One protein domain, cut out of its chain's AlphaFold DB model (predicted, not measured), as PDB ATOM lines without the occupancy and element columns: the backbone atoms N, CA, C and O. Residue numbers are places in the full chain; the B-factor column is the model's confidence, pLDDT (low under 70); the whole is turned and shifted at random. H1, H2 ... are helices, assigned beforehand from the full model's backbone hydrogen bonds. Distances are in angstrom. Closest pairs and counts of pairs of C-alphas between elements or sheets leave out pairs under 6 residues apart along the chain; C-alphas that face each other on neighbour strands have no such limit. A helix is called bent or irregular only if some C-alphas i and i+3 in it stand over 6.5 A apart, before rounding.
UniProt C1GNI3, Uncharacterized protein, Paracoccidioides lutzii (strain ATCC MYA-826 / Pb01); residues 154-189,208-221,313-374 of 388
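AT A GLANCE: This is residues 154 to 189, 208 to 221 and 313 to 374 of the 388 residues of an uncharacterized protein of Paracoccidioides lutzii (strain ATCC MYA-826 / Pb01) (UniProt C1GNI3). What does the model look like? It is a long, loose group of helices running roughly along one axis: H2 and H3b, the long arm of the bent helix H3, each pack on part of H1, and H4 folds back after a loop to lie near H1, H2 and H3b. Residues 180 to 189 of H1 stick out at one end and residues 349 to 356 at the other, and these add to the length. What is it made of? The printed part has 112 residues with four named helices, H1, H2, H3 and H4 in that order, and no named strand; the class is all helix. It is loose, with a radius of gyration of the C-alphas of 18.2 A, and spans 66 by 24 by 22 A.

HOW THE PARTS SIT: What touches the longest helix? H1, residues 154 to 189, touches H2, residues 208 to 221, with its residues 164 to 175 alone, opposite ways at a shallow tilt of 8 degrees; the closest C-alphas, of Ala 171 and Leu 214, are 7.0 A apart. Residues 313 to 346 were assigned as one helix, H3, by hydrogen bonds, but it is bent, with C-alphas 320 and 323 6.6 A apart, and its arms H3a, residues 313 to 320, and H3b, residues 323 to 346, stand at a steep tilt of 52 degrees. H1 touches H3b with its residues 161 to 172 alone, opposite ways at a shallow tilt of 2 degrees; the closest C-alphas, of Ser 161 and Ser 337, are 7.2 A apart. What is near without clearly touching? H3a is close to H1 but not clearly touching, the closest C-alphas being those of Leu 176 and His 319, 7.3 A apart. H4, residues 357 to 374, is close to H2 but not clearly touching, the closest C-alphas being those of Gln 219 and Ala 370, 7.6 A apart; H2 and H3b are apart. Are the helix backbones complete? Every O i to N i+4 pair is within hydrogen-bond range in H3a, against 27 of 32 in H1, 8 of 10 in H2, 18 of 20 in H3b and 13 of 14 in H4.

IN THESE COORDINATES: Where does H1 run? From C-alpha 154 at (-8.648, 38.030, -20.416) it spans 49.9 A, with a kink of 30 degrees near residue 165; it is irregular, but only just, with C-alphas 184 and 187 6.55 A apart. How long are the others? H2 measures 19.9 A, H3a 10.4 A, H3b 34.5 A and H4 26.2 A, ending at C-alpha 374 at (-22.439, 46.648, -39.229).

THE WHOLE: How large is it? The two C-alphas farthest apart, of Leu 188 and Thr 352, are 66.6 A apart. Where is it cut or linked? Residues 190 to 207 and 222 to 312 are not printed, with C-alpha gaps of 18.7 A and 30.0 A; the link H3 to H4, 10 residues, is short. Where is confidence low? The mean pLDDT of the printed part is 75.0, with residues 186 to 189, 343 to 344, 347 to 359 and 362 under 70.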
ATOM      1  N   PHE A 154      -8.906  39.457 -20.289       70.07
ATOM      2  CA  PHE A 154      -8.648  38.030 -20.416       70.07
ATOM      3  C   PHE A 154      -9.903  37.192 -20.704       70.07
ATOM      4  O   PHE A 154      -9.862  36.332 -21.572       70.07
ATOM      5  N   PHE A 155     -11.032  37.436 -20.031       76.72
ATOM      6  CA  PHE A 155     -12.281  36.714 -20.300       76.72
ATOM      7  C   PHE A 155     -12.866  37.073 -21.663       76.72
ATOM      8  O   PHE A 155     -13.410  36.198 -22.335       76.72
ATOM      9  N   ILE A 156     -12.736  38.334 -22.086       75.10
ATOM     10  CA  ILE A 156     -13.145  38.756 -23.429       75.10
ATOM     11  C   ILE A 156     -12.278  38.043 -24.467       75.10
ATOM     12  O   ILE A 156     -12.826  37.423 -25.371       75.10
ATOM     13  N   LEU A 157     -10.953  38.047 -24.292       73.82
ATOM     14  CA  LEU A 157     -10.007  37.326 -25.146       73.82
ATOM     15  C   LEU A 157     -10.291  35.830 -25.189       73.82
ATOM     16  O   LEU A 157     -10.371  35.269 -26.272       73.82
ATOM     17  N   LEU A 158     -10.490  35.198 -24.033       78.86
ATOM     18  CA  LEU A 158     -10.793  33.776 -23.928       78.86
ATOM     19  C   LEU A 158     -12.118  33.447 -24.621       78.86
ATOM     20  O   LEU A 158     -12.209  32.447 -25.321       78.86
ATOM     21  N   ARG A 159     -13.147  34.295 -24.496       77.62
ATOM     22  CA  ARG A 159     -14.398  34.125 -25.254       77.62
ATOM     23  C   ARG A 159     -14.168  34.299 -26.756       77.62
ATOM     24  O   ARG A 159     -14.656  33.477 -27.533       77.62
ATOM     25  N   LEU A 160     -13.412  35.320 -27.160       76.57
ATOM     26  CA  LEU A 160     -13.111  35.609 -28.563       76.57
ATOM     27  C   LEU A 160     -12.217  34.542 -29.213       76.57
ATOM     28  O   LEU A 160     -12.326  34.319 -30.413       76.57
ATOM     29  N   SER A 161     -11.348  33.881 -28.448       77.85
ATOM     30  CA  SER A 161     -10.416  32.866 -28.951       77.85
ATOM     31  C   SER A 161     -10.951  31.444 -28.811       77.85
ATOM     32  O   SER A 161     -10.682  30.607 -29.666       77.85
ATOM     33  N   PHE A 162     -11.729  31.151 -27.768       79.66
ATOM     34  CA  PHE A 162     -12.204  29.795 -27.498       79.66
ATOM     35  C   PHE A 162     -13.620  29.542 -28.011       79.66
ATOM     36  O   PHE A 162     -13.889  28.464 -28.527       79.66
ATOM     37  N   VAL A 163     -14.539  30.506 -27.886       80.30
ATOM     38  CA  VAL A 163     -15.966  30.295 -28.208       80.30
ATOM     39  C   VAL A 163     -16.295  30.746 -29.626       80.30
ATOM     40  O   VAL A 163     -17.020  30.054 -30.344       80.30
ATOM     41  N   VAL A 164     -15.747  31.886 -30.055       77.12
ATOM     42  CA  VAL A 164     -16.047  32.449 -31.380       77.12
ATOM     43  C   VAL A 164     -15.545  31.553 -32.521       77.12
ATOM     44  O   VAL A 164     -16.335  31.327 -33.437       77.12
ATOM     45  N   PRO A 165     -14.328  30.965 -32.502       77.04
ATOM     46  CA  PRO A 165     -13.871  30.128 -33.612       77.04
ATOM     47  C   PRO A 165     -14.695  28.856 -33.845       77.04
ATOM     48  O   PRO A 165     -15.105  28.652 -34.990       77.04
ATOM     49  N   PRO A 166     -15.021  28.017 -32.836       78.48
ATOM     50  CA  PRO A 166     -15.880  26.863 -33.074       78.48
ATOM     51  C   PRO A 166     -17.295  27.292 -33.462       78.48
ATOM     52  O   PRO A 166     -17.862  26.704 -34.377       78.48
ATOM     53  N   PHE A 167     -17.858  28.346 -32.853       78.57
ATOM     54  CA  PHE A 167     -19.176  28.851 -33.251       78.57
ATOM     55  C   PHE A 167     -19.192  29.326 -34.712       78.57
ATOM     56  O   PHE A 167     -20.080  28.943 -35.471       78.57
ATOM     57  N   SER A 168     -18.188  30.100 -35.130       78.64
ATOM     58  CA  SER A 168     -18.024  30.555 -36.513       78.64
ATOM     59  C   SER A 168     -17.808  29.387 -37.475       78.64
ATOM     60  O   SER A 168     -18.313  29.423 -38.596       78.64
ATOM     61  N   LEU A 169     -17.090  28.344 -37.056       76.88
ATOM     62  CA  LEU A 169     -16.901  27.124 -37.839       76.88
ATOM     63  C   LEU A 169     -18.227  26.375 -38.023       76.88
ATOM     64  O   LEU A 169     -18.581  26.044 -39.151       76.88
ATOM     65  N   PHE A 170     -19.001  26.159 -36.955       80.20
ATOM     66  CA  PHE A 170     -20.323  25.529 -37.053       80.20
ATOM     67  C   PHE A 170     -21.296  26.358 -37.895       80.20
ATOM     68  O   PHE A 170     -22.024  25.798 -38.711       80.20
ATOM     69  N   ALA A 171     -21.272  27.684 -37.746       78.24
ATOM     70  CA  ALA A 171     -22.036  28.609 -38.573       78.24
ATOM     71  C   ALA A 171     -21.665  28.469 -40.060       78.24
ATOM     72  O   ALA A 171     -22.552  28.319 -40.897       78.24
ATOM     73  N   ALA A 172     -20.370  28.442 -40.388       76.70
ATOM     74  CA  ALA A 172     -19.884  28.265 -41.757       76.70
ATOM     75  C   ALA A 172     -20.211  26.875 -42.334       76.70
ATOM     76  O   ALA A 172     -20.572  26.752 -43.503       76.70
ATOM     77  N   LEU A 173     -20.130  25.816 -41.526       76.80
ATOM     78  CA  LEU A 173     -20.539  24.474 -41.943       76.80
ATOM     79  C   LEU A 173     -22.046  24.415 -42.203       76.80
ATOM     80  O   LEU A 173     -22.473  23.863 -43.213       76.80
ATOM     81  N   TYR A 174     -22.859  25.021 -41.336       78.94
ATOM     82  CA  TYR A 174     -24.307  25.094 -41.520       78.94
ATOM     83  C   TYR A 174     -24.685  25.815 -42.822       78.94
ATOM     84  O   TYR A 174     -25.540  25.326 -43.569       78.94
ATOM     85  N   THR A 175     -24.034  26.942 -43.140       77.04
ATOM     86  CA  THR A 175     -24.281  27.661 -44.401       77.04
ATOM     87  C   THR A 175     -23.813  26.858 -45.607       77.04
ATOM     88  O   THR A 175     -24.545  26.784 -46.594       77.04
ATOM     89  N   LEU A 176     -22.664  26.181 -45.517       76.10
ATOM     90  CA  LEU A 176     -22.166  25.275 -46.551       76.10
ATOM     91  C   LEU A 176     -23.145  24.122 -46.817       76.10
ATOM     92  O   LEU A 176     -23.499  23.886 -47.968       76.10
ATOM     93  N   PHE A 177     -23.630  23.434 -45.778       75.57
ATOM     94  CA  PHE A 177     -24.611  22.354 -45.930       75.57
ATOM     95  C   PHE A 177     -25.940  22.857 -46.492       75.57
ATOM     96  O   PHE A 177     -26.517  22.210 -47.362       75.57
ATOM     97  N   THR A 178     -26.406  24.025 -46.047       77.16
ATOM     98  CA  THR A 178     -27.622  24.657 -46.574       77.16
ATOM     99  C   THR A 178     -27.468  24.992 -48.057       77.16
ATOM    100  O   THR A 178     -28.369  24.719 -48.849       77.16
ATOM    101  N   LEU A 179     -26.316  25.529 -48.463       74.45
ATOM    102  CA  LEU A 179     -26.014  25.821 -49.862       74.45
ATOM    103  C   LEU A 179     -25.861  24.560 -50.703       74.45
ATOM    104  O   LEU A 179     -26.396  24.512 -51.806       74.45
ATOM    105  N   LEU A 180     -25.185  23.534 -50.189       76.41
ATOM    106  CA  LEU A 180     -25.062  22.245 -50.861       76.41
ATOM    107  C   LEU A 180     -26.438  21.601 -51.041       76.41
ATOM    108  O   LEU A 180     -26.752  21.138 -52.131       76.41
ATOM    109  N   PHE A 181     -27.288  21.627 -50.014       75.88
ATOM    110  CA  PHE A 181     -28.666  21.154 -50.097       75.88
ATOM    111  C   PHE A 181     -29.479  21.955 -51.124       75.88
ATOM    112  O   PHE A 181     -30.186  21.372 -51.943       75.88
ATOM    113  N   LEU A 182     -29.353  23.283 -51.147       76.95
ATOM    114  CA  LEU A 182     -29.989  24.135 -52.158       76.95
ATOM    115  C   LEU A 182     -29.473  23.841 -53.572       76.95
ATOM    116  O   LEU A 182     -30.260  23.827 -54.513       76.95
ATOM    117  N   LEU A 183     -28.178  23.567 -53.727       76.32
ATOM    118  CA  LEU A 183     -27.558  23.214 -55.002       76.32
ATOM    119  C   LEU A 183     -28.003  21.827 -55.479       76.32
ATOM    120  O   LEU A 183     -28.345  21.673 -56.645       76.32
ATOM    121  N   LEU A 184     -28.066  20.844 -54.578       77.97
ATOM    122  CA  LEU A 184     -28.554  19.486 -54.845       77.97
ATOM    123  C   LEU A 184     -30.058  19.458 -55.133       77.97
ATOM    124  O   LEU A 184     -30.520  18.658 -55.942       77.97
ATOM    125  N   THR A 185     -30.825  20.353 -54.509       75.24
ATOM    126  CA  THR A 185     -32.251  20.536 -54.810       75.24
ATOM    127  C   THR A 185     -32.496  21.475 -55.993       75.24
ATOM    128  O   THR A 185     -33.608  21.512 -56.512       75.24
ATOM    129  N   SER A 186     -31.478  22.186 -56.488       69.51
ATOM    130  CA  SER A 186     -31.563  23.032 -57.686       69.51
ATOM    131  C   SER A 186     -31.959  22.260 -58.954       69.51
ATOM    132  O   SER A 186     -32.890  22.698 -59.625       69.51
ATOM    133  N   PRO A 187     -31.382  21.084 -59.292       66.96
ATOM    134  CA  PRO A 187     -31.853  20.308 -60.439       66.96
ATOM    135  C   PRO A 187     -33.295  19.808 -60.274       66.96
ATOM    136  O   PRO A 187     -34.005  19.692 -61.267       66.96
ATOM    137  N   LEU A 188     -33.782  19.627 -59.038       65.52
ATOM    138  CA  LEU A 188     -35.207  19.379 -58.772       65.52
ATOM    139  C   LEU A 188     -36.076  20.632 -59.025       65.52
ATOM    140  O   LEU A 188     -37.269  20.500 -59.292       65.52
ATOM    141  N   ARG A 189     -35.489  21.840 -58.994       60.12
ATOM    142  CA  ARG A 189     -36.127  23.123 -59.360       60.12
ATOM    143  C   ARG A 189     -36.061  23.455 -60.856       60.12
ATOM    144  O   ARG A 189     -36.745  24.381 -61.280       60.12
ATOM    145  N   SER A 208     -31.226  34.859 -47.693       74.28
ATOM    146  CA  SER A 208     -31.149  35.981 -46.751       74.28
ATOM    147  C   SER A 208     -31.947  35.706 -45.476       74.28
ATOM    148  O   SER A 208     -31.445  35.943 -44.378       74.28
ATOM    149  N   SER A 209     -33.135  35.106 -45.597       80.10
ATOM    150  CA  SER A 209     -33.956  34.728 -44.440       80.10
ATOM    151  C   SER A 209     -33.299  33.677 -43.532       80.10
ATOM    152  O   SER A 209     -33.534  33.688 -42.326       80.10
ATOM    153  N   LEU A 210     -32.443  32.810 -44.086       78.18
ATOM    154  CA  LEU A 210     -31.710  31.781 -43.339       78.18
ATOM    155  C   LEU A 210     -30.408  32.309 -42.724       78.18
ATOM    156  O   LEU A 210     -30.034  31.903 -41.625       78.18
ATOM    157  N   LEU A 211     -29.727  33.230 -43.406       77.86
ATOM    158  CA  LEU A 211     -28.480  33.833 -42.927       77.86
ATOM    159  C   LEU A 211     -28.713  34.900 -41.852       77.86
ATOM    160  O   LEU A 211     -27.874  35.076 -40.967       77.86
ATOM    161  N   LEU A 212     -29.845  35.607 -41.893       80.71
ATOM    162  CA  LEU A 212     -30.106  36.729 -40.991       80.71
ATOM    163  C   LEU A 212     -30.135  36.329 -39.497       80.71
ATOM    164  O   LEU A 212     -29.497  37.023 -38.698       80.71
ATOM    165  N   PRO A 213     -30.776  35.216 -39.078       82.15
ATOM    166  CA  PRO A 213     -30.725  34.746 -37.689       82.15
ATOM    167  C   PRO A 213     -29.321  34.331 -37.238       82.15
ATOM    168  O   PRO A 213     -28.961  34.523 -36.072       82.15
ATOM    169  N   LEU A 214     -28.515  33.790 -38.156       76.80
ATOM    170  CA  LEU A 214     -27.145  33.367 -37.879       76.80
ATOM    171  C   LEU A 214     -26.245  34.580 -37.625       76.80
ATOM    172  O   LEU A 214     -25.542  34.630 -36.615       76.80
ATOM    173  N   LEU A 215     -26.347  35.599 -38.484       76.99
ATOM    174  CA  LEU A 215     -25.645  36.871 -38.313       76.99
ATOM    175  C   LEU A 215     -26.061  37.561 -37.005       76.99
ATOM    176  O   LEU A 215     -25.215  38.051 -36.257       76.99
ATOM    177  N   HIS A 216     -27.360  37.553 -36.694       81.39
ATOM    178  CA  HIS A 216     -27.886  38.122 -35.451       81.39
ATOM    179  C   HIS A 216     -27.376  37.387 -34.205       81.39
ATOM    180  O   HIS A 216     -27.061  38.020 -33.198       81.39
ATOM    181  N   SER A 217     -27.239  36.061 -34.278       79.72
ATOM    182  CA  SER A 217     -26.657  35.256 -33.198       79.72
ATOM    183  C   SER A 217     -25.167  35.547 -33.016       79.72
ATOM    184  O   SER A 217     -24.719  35.732 -31.885       79.72
ATOM    185  N   HIS A 218     -24.415  35.682 -34.113       75.86
ATOM    186  CA  HIS A 218     -22.997  36.043 -34.069       75.86
ATOM    187  C   HIS A 218     -22.789  37.434 -33.451       75.86
ATOM    188  O   HIS A 218     -21.929  37.617 -32.593       75.86
ATOM    189  N   GLN A 219     -23.639  38.399 -33.814       78.24
ATOM    190  CA  GLN A 219     -23.603  39.740 -33.235       78.24
ATOM    191  C   GLN A 219     -23.890  39.726 -31.726       78.24
ATOM    192  O   GLN A 219     -23.208  40.412 -30.969       78.24
ATOM    193  N   ARG A 220     -24.871  38.929 -31.277       80.61
ATOM    194  CA  ARG A 220     -25.194  38.771 -29.848       80.61
ATOM    195  C   ARG A 220     -24.071  38.117 -29.048       80.61
ATOM    196  O   ARG A 220     -23.926  38.421 -27.871       80.61
ATOM    197  N   LEU A 221     -23.293  37.234 -29.671       76.77
ATOM    198  CA  LEU A 221     -22.175  36.564 -29.011       76.77
ATOM    199  C   LEU A 221     -20.991  37.514 -28.775       76.77
ATOM    200  O   LEU A 221     -20.309  37.403 -27.761       76.77
ATOM    201  N   LEU A 313     -23.176  34.881 -58.715       77.83
ATOM    202  CA  LEU A 313     -21.921  34.165 -58.955       77.83
ATOM    203  C   LEU A 313     -20.826  34.600 -57.972       77.83
ATOM    204  O   LEU A 313     -20.118  33.750 -57.433       77.83
ATOM    205  N   VAL A 314     -20.739  35.898 -57.669       80.16
ATOM    206  CA  VAL A 314     -19.839  36.431 -56.633       80.16
ATOM    207  C   VAL A 314     -20.205  35.879 -55.253       80.16
ATOM    208  O   VAL A 314     -19.321  35.440 -54.524       80.16
ATOM    209  N   LEU A 315     -21.491  35.818 -54.902       72.57
ATOM    210  CA  LEU A 315     -21.968  35.225 -53.646       72.57
ATOM    211  C   LEU A 315     -21.604  33.738 -53.524       72.57
ATOM    212  O   LEU A 315     -21.164  33.312 -52.453       72.57
ATOM    213  N   ILE A 316     -21.745  32.966 -54.606       76.62
ATOM    214  CA  ILE A 316     -21.336  31.554 -54.663       76.62
ATOM    215  C   ILE A 316     -19.818  31.434 -54.502       76.62
ATOM    216  O   ILE A 316     -19.359  30.625 -53.698       76.62
ATOM    217  N   LEU A 317     -19.040  32.254 -55.214       79.37
ATOM    218  CA  LEU A 317     -17.579  32.248 -55.127       79.37
ATOM    219  C   LEU A 317     -17.103  32.590 -53.710       79.37
ATOM    220  O   LEU A 317     -16.233  31.904 -53.182       79.37
ATOM    221  N   ILE A 318     -17.708  33.596 -53.070       78.01
ATOM    222  CA  ILE A 318     -17.408  33.980 -51.685       78.01
ATOM    223  C   ILE A 318     -17.693  32.814 -50.733       78.01
ATOM    224  O   ILE A 318     -16.858  32.504 -49.887       78.01
ATOM    225  N   HIS A 319     -18.830  32.131 -50.885       73.71
ATOM    226  CA  HIS A 319     -19.164  30.990 -50.028       73.71
ATOM    227  C   HIS A 319     -18.269  29.774 -50.275       73.71
ATOM    228  O   HIS A 319     -17.946  29.072 -49.320       73.71
ATOM    229  N   LEU A 320     -17.830  29.538 -51.516       75.43
ATOM    230  CA  LEU A 320     -16.881  28.467 -51.834       75.43
ATOM    231  C   LEU A 320     -15.474  28.778 -51.327       75.43
ATOM    232  O   LEU A 320     -14.785  27.868 -50.881       75.43
ATOM    233  N   LEU A 321     -15.054  30.043 -51.363       79.23
ATOM    234  CA  LEU A 321     -13.729  30.469 -50.915       79.23
ATOM    235  C   LEU A 321     -13.647  30.604 -49.383       79.23
ATOM    236  O   LEU A 321     -12.587  30.386 -48.802       79.23
ATOM    237  N   SER A 322     -14.768  30.896 -48.716       79.30
ATOM    238  CA  SER A 322     -14.860  31.035 -47.257       79.30
ATOM    239  C   SER A 322     -14.264  29.859 -46.462       79.30
ATOM    240  O   SER A 322     -13.475  30.133 -45.559       79.30
ATOM    241  N   PRO A 323     -14.574  28.572 -46.732       74.45
ATOM    242  CA  PRO A 323     -13.985  27.459 -45.983       74.45
ATOM    243  C   PRO A 323     -12.481  27.304 -46.242       74.45
ATOM    244  O   PRO A 323     -11.742  26.955 -45.323       74.45
ATOM    245  N   PHE A 324     -12.008  27.613 -47.455       74.69
ATOM    246  CA  PHE A 324     -10.576  27.580 -47.769       74.69
ATOM    247  C   PHE A 324      -9.805  28.696 -47.070       74.69
ATOM    248  O   PHE A 324      -8.675  28.468 -46.651       74.69
ATOM    249  N   LEU A 325     -10.410  29.875 -46.899       77.35
ATOM    250  CA  LEU A 325      -9.820  30.974 -46.130       77.35
ATOM    251  C   LEU A 325      -9.918  30.744 -44.616       77.35
ATOM    252  O   LEU A 325      -9.104  31.280 -43.869       77.35
ATOM    253  N   LEU A 326     -10.856  29.914 -44.149       77.31
ATOM    254  CA  LEU A 326     -11.029  29.634 -42.723       77.31
ATOM    255  C   LEU A 326      -9.818  28.913 -42.119       77.31
ATOM    256  O   LEU A 326      -9.416  29.244 -41.010       77.31
ATOM    257  N   ALA A 327      -9.209  27.967 -42.840       71.83
ATOM    258  CA  ALA A 327      -8.030  27.242 -42.362       71.83
ATOM    259  C   ALA A 327      -6.804  28.153 -42.096       71.83
ATOM    260  O   ALA A 327      -6.291  28.129 -40.974       71.83
ATOM    261  N   PRO A 328      -6.338  28.995 -43.045       78.65
ATOM    262  CA  PRO A 328      -5.242  29.925 -42.787       78.65
ATOM    263  C   PRO A 328      -5.625  31.019 -41.782       78.65
ATOM    264  O   PRO A 328      -4.777  31.413 -40.984       78.65
ATOM    265  N   LEU A 329      -6.885  31.475 -41.753       76.88
ATOM    266  CA  LEU A 329      -7.347  32.431 -40.738       76.88
ATOM    267  C   LEU A 329      -7.327  31.829 -39.331       76.88
ATOM    268  O   LEU A 329      -6.890  32.493 -38.396       76.88
ATOM    269  N   LEU A 330      -7.749  30.572 -39.172       77.17
ATOM    270  CA  LEU A 330      -7.697  29.858 -37.897       77.17
ATOM    271  C   LEU A 330      -6.250  29.689 -37.430       77.17
ATOM    272  O   LEU A 330      -5.955  29.936 -36.264       77.17
ATOM    273  N   LEU A 331      -5.343  29.329 -38.343       76.78
ATOM    274  CA  LEU A 331      -3.917  29.230 -38.047       76.78
ATOM    275  C   LEU A 331      -3.332  30.589 -37.628       76.78
ATOM    276  O   LEU A 331      -2.625  30.665 -36.626       76.78
ATOM    277  N   ALA A 332      -3.656  31.669 -38.343       78.22
ATOM    278  CA  ALA A 332      -3.195  33.017 -38.011       78.22
ATOM    279  C   ALA A 332      -3.737  33.497 -36.651       78.22
ATOM    280  O   ALA A 332      -2.979  34.018 -35.836       78.22
ATOM    281  N   MET A 333      -5.025  33.269 -36.377       79.47
ATOM    282  CA  MET A 333      -5.667  33.565 -35.087       79.47
ATOM    283  C   MET A 333      -5.033  32.766 -33.945       79.47
ATOM    284  O   MET A 333      -4.805  33.305 -32.864       79.47
ATOM    285  N   TRP A 334      -4.716  31.494 -34.189       78.67
ATOM    286  CA  TRP A 334      -4.024  30.636 -33.233       78.67
ATOM    287  C   TRP A 334      -2.632  31.191 -32.922       78.67
ATOM    288  O   TRP A 334      -2.344  31.463 -31.759       78.67
ATOM    289  N   ILE A 335      -1.812  31.483 -33.940       78.25
ATOM    290  CA  ILE A 335      -0.482  32.096 -33.769       78.25
ATOM    291  C   ILE A 335      -0.580  33.416 -32.989       78.25
ATOM    292  O   ILE A 335       0.169  33.615 -32.032       78.25
ATOM    293  N   ALA A 336      -1.526  34.289 -33.345       78.57
ATOM    294  CA  ALA A 336      -1.754  35.553 -32.646       78.57
ATOM    295  C   ALA A 336      -2.149  35.341 -31.176       78.57
ATOM    296  O   ALA A 336      -1.680  36.075 -30.308       78.57
ATOM    297  N   SER A 337      -2.953  34.315 -30.880       76.97
ATOM    298  CA  SER A 337      -3.321  33.944 -29.510       76.97
ATOM    299  C   SER A 337      -2.112  33.473 -28.699       76.97
ATOM    300  O   SER A 337      -1.968  33.887 -27.551       76.97
ATOM    301  N   PHE A 338      -1.231  32.638 -29.267       78.32
ATOM    302  CA  PHE A 338       0.003  32.224 -28.581       78.32
ATOM    303  C   PHE A 338       0.938  33.404 -28.358       78.32
ATOM    304  O   PHE A 338       1.433  33.576 -27.247       78.32
ATOM    305  N   PHE A 339       1.133  34.241 -29.379       75.14
ATOM    306  CA  PHE A 339       1.916  35.469 -29.258       75.14
ATOM    307  C   PHE A 339       1.406  36.345 -28.110       75.14
ATOM    308  O   PHE A 339       2.197  36.831 -27.311       75.14
ATOM    309  N   TRP A 340       0.089  36.477 -27.969       71.31
ATOM    310  CA  TRP A 340      -0.537  37.227 -26.888       71.31
ATOM    311  C   TRP A 340      -0.320  36.625 -25.500       71.31
ATOM    312  O   TRP A 340      -0.051  37.352 -24.545       71.31
ATOM    313  N   VAL A 341      -0.405  35.298 -25.381       74.43
ATOM    314  CA  VAL A 341      -0.059  34.597 -24.138       74.43
ATOM    315  C   VAL A 341       1.409  34.852 -23.786       74.43
ATOM    316  O   VAL A 341       1.703  35.183 -22.641       74.43
ATOM    317  N   PHE A 342       2.318  34.790 -24.763       72.25
ATOM    318  CA  PHE A 342       3.727  35.122 -24.547       72.25
ATOM    319  C   PHE A 342       3.938  36.595 -24.190       72.25
ATOM    320  O   PHE A 342       4.685  36.863 -23.261       72.25
ATOM    321  N   ALA A 343       3.255  37.539 -24.837       67.70
ATOM    322  CA  ALA A 343       3.333  38.959 -24.499       67.70
ATOM    323  C   ALA A 343       2.849  39.236 -23.064       67.70
ATOM    324  O   ALA A 343       3.454  40.032 -22.353       67.70
ATOM    325  N   MET A 344       1.812  38.527 -22.597       66.70
ATOM    326  CA  MET A 344       1.371  38.606 -21.199       66.70
ATOM    327  C   MET A 344       2.369  37.981 -20.214       66.70
ATOM    328  O   MET A 344       2.526  38.506 -19.115       66.70
ATOM    329  N   ILE A 345       3.028  36.872 -20.578       73.13
ATOM    330  CA  ILE A 345       4.017  36.193 -19.718       73.13
ATOM    331  C   ILE A 345       5.330  36.981 -19.648       73.13
ATOM    332  O   ILE A 345       5.883  37.151 -18.565       73.13
ATOM    333  N   VAL A 346       5.837  37.438 -20.795       75.31
ATOM    334  CA  VAL A 346       7.069  38.235 -20.902       75.31
ATOM    335  C   VAL A 346       6.856  39.622 -20.290       75.31
ATOM    336  O   VAL A 346       7.798  40.210 -19.764       75.31
ATOM    337  N   GLY A 347       5.611  40.113 -20.305       66.33
ATOM    338  CA  GLY A 347       5.294  41.495 -19.976       66.33
ATOM    339  C   GLY A 347       5.843  42.441 -21.042       66.33
ATOM    340  O   GLY A 347       6.657  42.056 -21.880       66.33
ATOM    341  N   ASN A 348       5.402  43.700 -21.030       61.07
ATOM    342  CA  ASN A 348       6.078  44.732 -21.806       61.07
ATOM    343  C   ASN A 348       7.520  44.840 -21.260       61.07
ATOM    344  O   ASN A 348       7.679  45.239 -20.099       61.07
ATOM    345  N   PRO A 349       8.562  44.464 -22.031       56.45
ATOM    346  CA  PRO A 349       9.936  44.501 -21.535       56.45
ATOM    347  C   PRO A 349      10.381  45.933 -21.220       56.45
ATOM    348  O   PRO A 349      11.343  46.118 -20.480       56.45
ATOM    349  N   ASP A 350       9.667  46.935 -21.747       64.02
ATOM    350  CA  ASP A 350       9.956  48.345 -21.521       64.02
ATOM    351  C   ASP A 350       9.489  48.827 -20.137       64.02
ATOM    352  O   ASP A 350       9.983  49.828 -19.632       64.02
ATOM    353  N   GLY A 351       8.570  48.119 -19.464       60.70
ATOM    354  CA  GLY A 351       8.136  48.429 -18.091       60.70
ATOM    355  C   GLY A 351       7.519  49.824 -17.873       60.70
ATOM    356  O   GLY A 351       7.144  50.154 -16.742       60.70
ATOM    357  N   THR A 352       7.400  50.637 -18.925       63.38
ATOM    358  CA  THR A 352       6.954  52.034 -18.888       63.38
ATOM    359  C   THR A 352       5.444  52.177 -19.060       63.38
ATOM    360  O   THR A 352       4.860  53.121 -18.529       63.38
ATOM    361  N   GLU A 353       4.779  51.205 -19.682       63.51
ATOM    362  CA  GLU A 353       3.326  51.162 -19.801       63.51
ATOM    363  C   GLU A 353       2.742  50.086 -18.884       63.51
ATOM    364  O   GLU A 353       2.663  48.900 -19.194       63.51
ATOM    365  N   ARG A 354       2.339  50.496 -17.681       60.99
ATOM    366  CA  ARG A 354       1.886  49.556 -16.651       60.99
ATOM    367  C   ARG A 354       0.476  48.991 -16.847       60.99
ATOM    368  O   ARG A 354       0.071  48.230 -15.966       60.99
ATOM    369  N   ARG A 355      -0.301  49.344 -17.886       62.77
ATOM    370  CA  ARG A 355      -1.727  48.944 -17.903       62.77
ATOM    371  C   ARG A 355      -2.426  48.570 -19.212       62.77
ATOM    372  O   ARG A 355      -3.365  47.790 -19.073       62.77
ATOM    373  N   ASP A 356      -2.052  49.005 -20.419       64.57
ATOM    374  CA  ASP A 356      -3.062  48.994 -21.501       64.57
ATOM    375  C   ASP A 356      -2.643  48.496 -22.903       64.57
ATOM    376  O   ASP A 356      -3.536  48.299 -23.733       64.57
ATOM    377  N   ASP A 357      -1.374  48.144 -23.142       64.60
ATOM    378  CA  ASP A 357      -0.841  47.778 -24.473       64.60
ATOM    379  C   ASP A 357      -1.677  46.714 -25.180       64.60
ATOM    380  O   ASP A 357      -2.057  46.796 -26.352       64.60
ATOM    381  N   GLY A 358      -2.008  45.685 -24.415       69.03
ATOM    382  CA  GLY A 358      -2.833  44.618 -24.910       69.03
ATOM    383  C   GLY A 358      -4.308  45.007 -24.979       69.03
ATOM    384  O   GLY A 358      -5.014  44.716 -25.948       69.03
ATOM    385  N   ARG A 359      -4.817  45.617 -23.914       67.63
ATOM    386  CA  ARG A 359      -6.253  45.826 -23.731       67.63
ATOM    387  C   ARG A 359      -6.825  46.714 -24.834       67.63
ATOM    388  O   ARG A 359      -7.865  46.369 -25.398       67.63
ATOM    389  N   VAL A 360      -6.117  47.785 -25.191       71.09
ATOM    390  CA  VAL A 360      -6.503  48.684 -26.288       71.09
ATOM    391  C   VAL A 360      -6.509  47.943 -27.622       71.09
ATOM    392  O   VAL A 360      -7.460  48.091 -28.387       71.09
ATOM    393  N   ALA A 361      -5.523  47.079 -27.883       73.41
ATOM    394  CA  ALA A 361      -5.486  46.285 -29.109       73.41
ATOM    395  C   ALA A 361      -6.683  45.320 -29.211       73.41
ATOM    396  O   ALA A 361      -7.323  45.236 -30.262       73.41
ATOM    397  N   VAL A 362      -7.049  44.636 -28.121       69.38
ATOM    398  CA  VAL A 362      -8.217  43.729 -28.097       69.38
ATOM    399  C   VAL A 362      -9.521  44.488 -28.303       69.38
ATOM    400  O   VAL A 362     -10.363  44.063 -29.099       69.38
ATOM    401  N   LEU A 363      -9.693  45.611 -27.603       76.28
ATOM    402  CA  LEU A 363     -10.866  46.468 -27.764       76.28
ATOM    403  C   LEU A 363     -10.932  47.048 -29.182       76.28
ATOM    404  O   LEU A 363     -12.007  47.074 -29.776       76.28
ATOM    405  N   GLY A 364      -9.788  47.407 -29.767       81.47
ATOM    406  CA  GLY A 364      -9.668  47.854 -31.151       81.47
ATOM    407  C   GLY A 364     -10.120  46.789 -32.150       81.47
ATOM    408  O   GLY A 364     -10.955  47.075 -33.007       81.47
ATOM    409  N   VAL A 365      -9.650  45.544 -32.008       76.20
ATOM    410  CA  VAL A 365     -10.072  44.423 -32.869       76.20
ATOM    411  C   VAL A 365     -11.568  44.142 -32.714       76.20
ATOM    412  O   VAL A 365     -12.265  43.985 -33.719       76.20
ATOM    413  N   ARG A 366     -12.092  44.135 -31.480       79.49
ATOM    414  CA  ARG A 366     -13.531  43.963 -31.215       79.49
ATOM    415  C   ARG A 366     -14.360  45.071 -31.874       79.49
ATOM    416  O   ARG A 366     -15.337  44.763 -32.559       79.49
ATOM    417  N   ASN A 367     -13.975  46.333 -31.690       82.78
ATOM    418  CA  ASN A 367     -14.682  47.490 -32.245       82.78
ATOM    419  C   ASN A 367     -14.619  47.503 -33.779       82.78
ATOM    420  O   ASN A 367     -15.642  47.713 -34.434       82.78
ATOM    421  N   TRP A 368     -13.455  47.199 -34.359       81.87
ATOM    422  CA  TRP A 368     -13.282  47.059 -35.806       81.87
ATOM    423  C   TRP A 368     -14.189  45.965 -36.378       81.87
ATOM    424  O   TRP A 368     -14.899  46.197 -37.358       81.87
ATOM    425  N   TRP A 369     -14.225  44.798 -35.730       79.13
ATOM    426  CA  TRP A 369     -15.054  43.673 -36.152       79.13
ATOM    427  C   TRP A 369     -16.553  43.988 -36.065       79.13
ATOM    428  O   TRP A 369     -17.304  43.718 -37.005       79.13
ATOM    429  N   ALA A 370     -16.997  44.621 -34.975       80.49
ATOM    430  CA  ALA A 370     -18.380  45.073 -34.823       80.49
ATOM    431  C   ALA A 370     -18.773  46.098 -35.907       80.49
ATOM    432  O   ALA A 370     -19.857  46.001 -36.489       80.49
ATOM    433  N   GLY A 371     -17.880  47.040 -36.229       81.83
ATOM    434  CA  GLY A 371     -18.074  48.001 -37.317       81.83
ATOM    435  C   GLY A 371     -18.144  47.334 -38.693       81.83
ATOM    436  O   GLY A 371     -19.017  47.661 -39.500       81.83
ATOM    437  N   TRP A 372     -17.274  46.356 -38.951       79.79
ATOM    438  CA  TRP A 372     -17.258  45.593 -40.199       79.79
ATOM    439  C   TRP A 372     -18.558  44.799 -40.406       79.79
ATOM    440  O   TRP A 372     -19.177  44.910 -41.468       79.79
ATOM    441  N   LEU A 373     -19.045  44.099 -39.371       73.31
ATOM    442  CA  LEU A 373     -20.345  43.415 -39.407       73.31
ATOM    443  C   LEU A 373     -21.511  44.396 -39.625       73.31
ATOM    444  O   LEU A 373     -22.448  44.099 -40.371       73.31
ATOM    445  N   GLY A 374     -21.444  45.590 -39.031       79.95
ATOM    446  CA  GLY A 374     -22.439  46.648 -39.229       79.95
ATOM    447  C   GLY A 374     -22.497  47.186 -40.665       79.95
ATOM    448  O   GLY A 374     -23.588  47.480 -41.166       79.95
TER     449      GLY A 374